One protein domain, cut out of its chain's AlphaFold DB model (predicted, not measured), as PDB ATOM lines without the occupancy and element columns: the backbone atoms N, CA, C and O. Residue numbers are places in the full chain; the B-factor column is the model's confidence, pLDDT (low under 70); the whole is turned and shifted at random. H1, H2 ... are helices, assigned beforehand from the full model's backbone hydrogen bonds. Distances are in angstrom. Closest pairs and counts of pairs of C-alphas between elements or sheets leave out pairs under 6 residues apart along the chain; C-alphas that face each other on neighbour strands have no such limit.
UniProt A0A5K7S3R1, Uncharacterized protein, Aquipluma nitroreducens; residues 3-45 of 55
ATOM      1  N   LYS A   3     -33.875 -14.234  37.823       77.94
ATOM      2  CA  LYS A   3     -32.430 -13.914  37.877       77.94
ATOM      3  C   LYS A   3     -31.655 -14.243  36.589       77.94
ATOM      4  O   LYS A   3     -30.699 -13.561  36.265       77.94
ATOM      5  N   LYS A   4     -32.059 -15.277  35.838       80.25
ATOM      6  CA  LYS A   4     -31.373 -15.677  34.592       80.25
ATOM      7  C   LYS A   4     -31.732 -14.797  33.387       80.25
ATOM      8  O   LYS A   4     -31.028 -14.840  32.388       80.25
ATOM      9  N   TYR A   5     -32.823 -14.038  33.473       82.56
ATOM     10  CA  TYR A   5     -33.402 -13.279  32.359       82.56
ATOM     11  C   TYR A   5     -33.524 -11.777  32.657       82.56
ATOM     12  O   TYR A   5     -34.145 -11.055  31.885       82.56
ATOM     13  N   SER A   6     -32.966 -11.303  33.775       85.94
ATOM     14  CA  SER A   6     -33.025  -9.893  34.180       85.94
ATOM     15  C   SER A   6     -32.051  -9.000  33.409       85.94
ATOM     16  O   SER A   6     -32.220  -7.787  33.416       85.94
ATOM     17  N   GLY A   7     -31.039  -9.580  32.755       87.31
ATOM     18  CA  GLY A   7     -30.050  -8.826  31.977       87.31
ATOM     19  C   GLY A   7     -29.081  -7.987  32.821       87.31
ATOM     20  O   GLY A   7     -28.393  -7.139  32.267       87.31
ATOM     21  N   ILE A   8     -29.025  -8.221  34.136       89.62
ATOM     22  CA  ILE A   8     -28.149  -7.527  35.094       89.62
ATOM     23  C   ILE A   8     -27.411  -8.537  35.981       89.62
ATOM     24  O   ILE A   8     -27.877  -9.668  36.147       89.62
ATOM     25  N   SER A   9     -26.273  -8.132  36.551       90.81
ATOM     26  CA  SER A   9     -25.532  -8.955  37.512       90.81
ATOM     27  C   SER A   9     -26.258  -9.044  38.857       90.81
ATOM     28  O   SER A   9     -27.122  -8.232  39.188       90.81
ATOM     29  N   GLU A  10     -25.902 -10.063  39.636       89.31
ATOM     30  CA  GLU A  10     -26.432 -10.264  40.985       89.31
ATOM     31  C   GLU A  10     -26.019  -9.143  41.942       89.31
ATOM     32  O   GLU A  10     -26.870  -8.618  42.655       89.31
ATOM     33  N   ASP A  11     -24.756  -8.723  41.896       91.88
ATOM     34  CA  ASP A  11     -24.250  -7.645  42.751       91.88
ATOM     35  C   ASP A  11     -24.994  -6.331  42.490       91.88
ATOM     36  O   ASP A  11     -25.449  -5.679  43.426       91.88
ATOM     37  N   PHE A  12     -25.226  -5.995  41.214       90.81
ATOM     38  CA  PHE A  12     -25.996  -4.807  40.842       90.81
ATOM     39  C   PHE A  12     -27.446  -4.888  41.332       90.81
ATOM     40  O   PHE A  12     -28.014  -3.895  41.782       90.81
ATOM     41  N   PHE A  13     -28.055  -6.076  41.272       91.19
ATOM     42  CA  PHE A  13     -29.395  -6.286  41.810       91.19
ATOM     43  C   PHE A  13     -29.435  -6.037  43.325       91.19
ATOM     44  O   PHE A  13     -30.313  -5.311  43.794       91.19
ATOM     45  N   TYR A  14     -28.496  -6.604  44.085       90.94
ATOM     46  CA  TYR A  14     -28.450  -6.415  45.535       90.94
ATOM     47  C   TYR A  14     -28.149  -4.969  45.925       90.94
ATOM     48  O   TYR A  14     -28.785  -4.468  46.845       90.94
ATOM     49  N   GLU A  15     -27.263  -4.279  45.208       92.75
ATOM     50  CA  GLU A  15     -26.991  -2.856  45.431       92.75
ATOM     51  C   GLU A  15     -28.249  -2.004  45.200       92.75
ATOM     52  O   GLU A  15     -28.642  -1.215  46.062       92.75
ATOM     53  N   TYR A  16     -28.946  -2.218  44.080       89.94
ATOM     54  CA  TYR A  16     -30.153  -1.462  43.732       89.94
ATOM     55  C   TYR A  16     -31.300  -1.657  44.744       89.94
ATOM     56  O   TYR A  16     -32.078  -0.731  44.996       89.94
ATOM     57  N   PHE A  17     -31.411  -2.848  45.346       90.94
ATOM     58  CA  PHE A  17     -32.451  -3.190  46.325       90.94
ATOM     59  C   PHE A  17     -31.966  -3.217  47.786       90.94
ATOM     60  O   PHE A  17     -32.744  -3.598  48.655       90.94
ATOM     61  N   ALA A  18     -30.743  -2.768  48.093       89.50
ATOM     62  CA  ALA A  18     -30.106  -2.940  49.409       89.50
ATOM     63  C   ALA A  18     -30.945  -2.440  50.604       89.50
ATOM     64  O   ALA A  18     -30.855  -2.990  51.697       89.50
ATOM     65  N   ASN A  19     -31.789  -1.429  50.384       89.31
ATOM     66  CA  ASN A  19     -32.662  -0.830  51.399       89.31
ATOM     67  C   ASN A  19     -34.159  -0.994  51.073       89.31
ATOM     68  O   ASN A  19     -34.977  -0.150  51.441       89.31
ATOM     69  N   ARG A  20     -34.529  -2.028  50.309       87.69
ATOM     70  CA  ARG A  20     -35.912  -2.287  49.889       87.69
ATOM     71  C   ARG A  20     -36.294  -3.729  50.193       87.69
ATOM     72  O   ARG A  20     -35.722  -4.656  49.635       87.69
ATOM     73  N   GLU A  21     -37.323  -3.911  51.013       88.19
ATOM     74  CA  GLU A  21     -37.843  -5.245  51.348       88.19
ATOM     75  C   GLU A  21     -38.687  -5.861  50.220       88.19
ATOM     76  O   GLU A  21     -38.843  -7.079  50.144       88.19
ATOM     77  N   ILE A  22     -39.229  -5.025  49.327       88.44
ATOM     78  CA  ILE A  22     -40.133  -5.439  48.250       88.44
ATOM     79  C   ILE A  22     -39.542  -5.051  46.893       88.44
ATOM     80  O   ILE A  22     -39.162  -3.901  46.660       88.44
ATOM     81  N   ALA A  23     -39.525  -6.017  45.973       86.69
ATOM     82  CA  ALA A  23     -39.140  -5.839  44.580       86.69
ATOM     83  C   ALA A  23     -40.263  -6.302  43.642       86.69
ATOM     84  O   ALA A  23     -40.982  -7.261  43.929       86.69
ATOM     85  N   HIS A  24     -40.383  -5.648  42.488       87.88
ATOM     86  CA  HIS A  24     -41.365  -5.988  41.460       87.88
ATOM     87  C   HIS A  24     -40.664  -6.515  40.208       87.88
ATOM     88  O   HIS A  24     -39.662  -5.957  39.765       87.88
ATOM     89  N   ALA A  25     -41.213  -7.578  39.617       90.94
ATOM     90  CA  ALA A  25     -40.715  -8.156  38.375       90.94
ATOM     91  C   ALA A  25     -41.773  -8.030  37.278       90.94
ATOM     92  O   ALA A  25     -42.872  -8.568  37.399       90.94
ATOM     93  N   ILE A  26     -41.422  -7.350  36.187       86.75
ATOM     94  CA  ILE A  26     -42.276  -7.230  35.004       86.75
ATOM     95  C   ILE A  26     -41.790  -8.242  33.969       86.75
ATOM     96  O   ILE A  26     -40.656  -8.173  33.495       86.75
ATOM     97  N   LYS A  27     -42.645  -9.203  33.613       90.38
ATOM     98  CA  LYS A  27     -42.327 -10.202  32.590       90.38
ATOM     99  C   LYS A  27     -42.694  -9.670  31.207       90.38
ATOM    100  O   LYS A  27     -43.872  -9.527  30.890       90.38
ATOM    101  N   ILE A  28     -41.691  -9.455  30.365       89.44
ATOM    102  CA  ILE A  28     -41.884  -9.084  28.959       89.44
ATOM    103  C   ILE A  28     -42.046 -10.358  28.119       89.44
ATOM    104  O   ILE A  28     -41.242 -11.281  28.235       89.44
ATOM    105  N   LYS A  29     -43.108 -10.435  27.303       90.19
ATOM    106  CA  LYS A  29     -43.394 -11.604  26.448       90.19
ATOM    107  C   LYS A  29     -42.704 -11.489  25.089       90.19
ATOM    108  O   LYS A  29     -41.760 -12.218  24.823       90.19
ATOM    109  N   ASN A  30     -43.177 -10.568  24.254       91.81
ATOM    110  CA  ASN A  30     -42.663 -10.343  22.906       91.81
ATOM    111  C   ASN A  30     -42.131  -8.914  22.814       91.81
ATOM    112  O   ASN A  30     -42.834  -7.976  23.185       91.81
ATOM    113  N   THR A  31     -40.914  -8.750  22.307       91.12
ATOM    114  CA  THR A  31     -40.317  -7.439  22.035       91.12
ATOM    115  C   THR A  31     -40.336  -7.168  20.534       91.12
ATOM    116  O   THR A  31     -40.094  -8.061  19.721       91.12
ATOM    117  N   LYS A  32     -40.640  -5.925  20.152       94.06
ATOM    118  CA  LYS A  32     -40.544  -5.454  18.767       94.06
ATOM    119  C   LYS A  32     -39.455  -4.394  18.700       94.06
ATOM    120  O   LYS A  32     -39.553  -3.372  19.370       94.06
ATOM    121  N   LYS A  33     -38.422  -4.640  17.893       93.00
ATOM    122  CA  LYS A  33     -37.382  -3.644  17.629       93.00
ATOM    123  C   LYS A  33     -37.904  -2.626  16.612       93.00
ATOM    124  O   LYS A  33     -38.462  -3.016  15.588       93.00
ATOM    125  N   TYR A  34     -37.722  -1.340  16.894       93.25
ATOM    126  CA  TYR A  34     -38.026  -0.280  15.936       93.25
ATOM    127  C   TYR A  34     -36.984  -0.258  14.813       93.25
ATOM    128  O   TYR A  34     -35.795  -0.457  15.063       93.25
ATOM    129  N   GLY A  35     -37.437  -0.037  13.575       95.75
ATOM    130  CA  GLY A  35     -36.548   0.094  12.416       95.75
ATOM    131  C   GLY A  35     -35.770   1.412  12.413       95.75
ATOM    132  O   GLY A  35     -34.631   1.446  11.961       95.75
ATOM    133  N   ILE A  36     -36.368   2.468  12.972       94.88
ATOM    134  CA  ILE A  36     -35.760   3.784  13.170       94.88
ATOM    135  C   ILE A  36     -35.828   4.086  14.675       94.88
ATOM    136  O   ILE A  36     -36.892   3.882  15.267       94.88
ATOM    137  N   PRO A  37     -34.726   4.504  15.320       94.00
ATOM    138  CA  PRO A  37     -34.754   4.927  16.715       94.00
ATOM    139  C   PRO A  37     -35.710   6.107  16.920       94.00
ATOM    140  O   PRO A  37     -35.699   7.040  16.124       94.00
ATOM    141  N   LEU A  38     -36.499   6.064  17.993       92.69
ATOM    142  CA  LEU A  38     -37.373   7.165  18.401       92.69
ATOM    143  C   LEU A  38     -36.709   7.970  19.527       92.69
ATOM    144  O   LEU A  38     -36.096   7.396  20.433       92.69
ATOM    145  N   SER A  39     -36.852   9.286  19.475       92.69
ATOM    146  CA  SER A  39     -36.448  10.245  20.497       92.69
ATOM    147  C   SER A  39     -37.607  10.497  21.459       92.69
ATOM    148  O   SER A  39     -38.678  10.948  21.067       92.69
ATOM    149  N   ILE A  40     -37.385  10.270  22.757       91.56
ATOM    150  CA  ILE A  40     -38.398  10.538  23.799       91.56
ATOM    151  C   ILE A  40     -38.824  12.018  23.774       91.56
ATOM    152  O   ILE A  40     -39.996  12.340  23.970       91.56
ATOM    153  N   LYS A  41     -37.874  12.913  23.491       92.69
ATOM    154  CA  LYS A  41     -38.130  14.350  23.437       92.69
ATOM    155  C   LYS A  41     -38.841  14.750  22.148       92.69
ATOM    156  O   LYS A  41     -39.818  15.482  22.221       92.69
ATOM    157  N   ASP A  42     -38.367  14.289  20.994       94.06
ATOM    158  CA  ASP A  42     -38.859  14.803  19.709       94.06
ATOM    159  C   ASP A  42     -40.155  14.112  19.263       94.06
ATOM    160  O   ASP A  42     -41.043  14.777  18.738       94.06
ATOM    161  N   ASP A  43     -40.306  12.808  19.522       93.44
ATOM    162  CA  ASP A  43     -41.482  12.041  19.084       93.44
ATOM    163  C   ASP A  43     -42.634  12.069  20.097       93.44
ATOM    164  O   ASP A  43     -43.795  11.920  19.718       93.44
ATOM    165  N   PHE A  44     -42.331  12.254  21.388       92.06
ATOM    166  CA  PHE A  44     -43.333  12.190  22.460       92.06
ATOM    167  C   PHE A  44     -43.447  13.480  23.280       92.06
ATOM    168  O   PHE A  44     -44.395  13.621  24.047       92.06
ATOM    169  N   ASN A  45     -42.522  14.436  23.129       91.38
ATOM    170  CA  ASN A  45     -42.458  15.656  23.943       91.38
ATOM    171  C   ASN A  45     -42.432  15.376  25.460       91.38
ATOM    172  O   ASN A  45     -42.985  16.131  26.263       91.38
TER     173      ASN A  45
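What this domain is: This is residues 3 to 45 of the 55 residues of an uncharacterized protein of Aquipluma nitroreducens (UniProt A0A5K7S3R1). This is an open arch with little regular structure, in which two short helices, H1 and H2, lie far from each other, joined by the long bare strip of residues 18 to 39. The printed part has 43 residues, with H1 and then H2 and no named strand; it is all helix by class, though the named elements hold only 13 residues. It is extended, with a radius of gyration of the C-alphas of 15.4 A, and spans 37 by 24 by 17 A.

How they stand to each other: H1, residues 10 to 17, is the longest helix. H2, residues 40 to 44, is apart from it, with no C-alpha of the one within 8 A of the other. Residues 28 to 45 stand free, of which 40 to 44 belong to H2. In H1 and H2 every O i to N i+4 pair is within hydrogen-bond range.

Where its parts are: H1 measures 10.7 A from C-alpha 10 at (-26.432, -10.264, 40.985) to C-alpha 17. H2 measures 5.4 A and ends with C-alpha 44 at (-43.333, 12.190, 22.460).

The domain as a whole: The two C-alphas farthest apart, those of Glu 21 and Gly 35, are 39.3 A apart. The link from H1 to H2 is long, with 22 residues. The printed part has no cut, and no printed residue is under 70 in pLDDT.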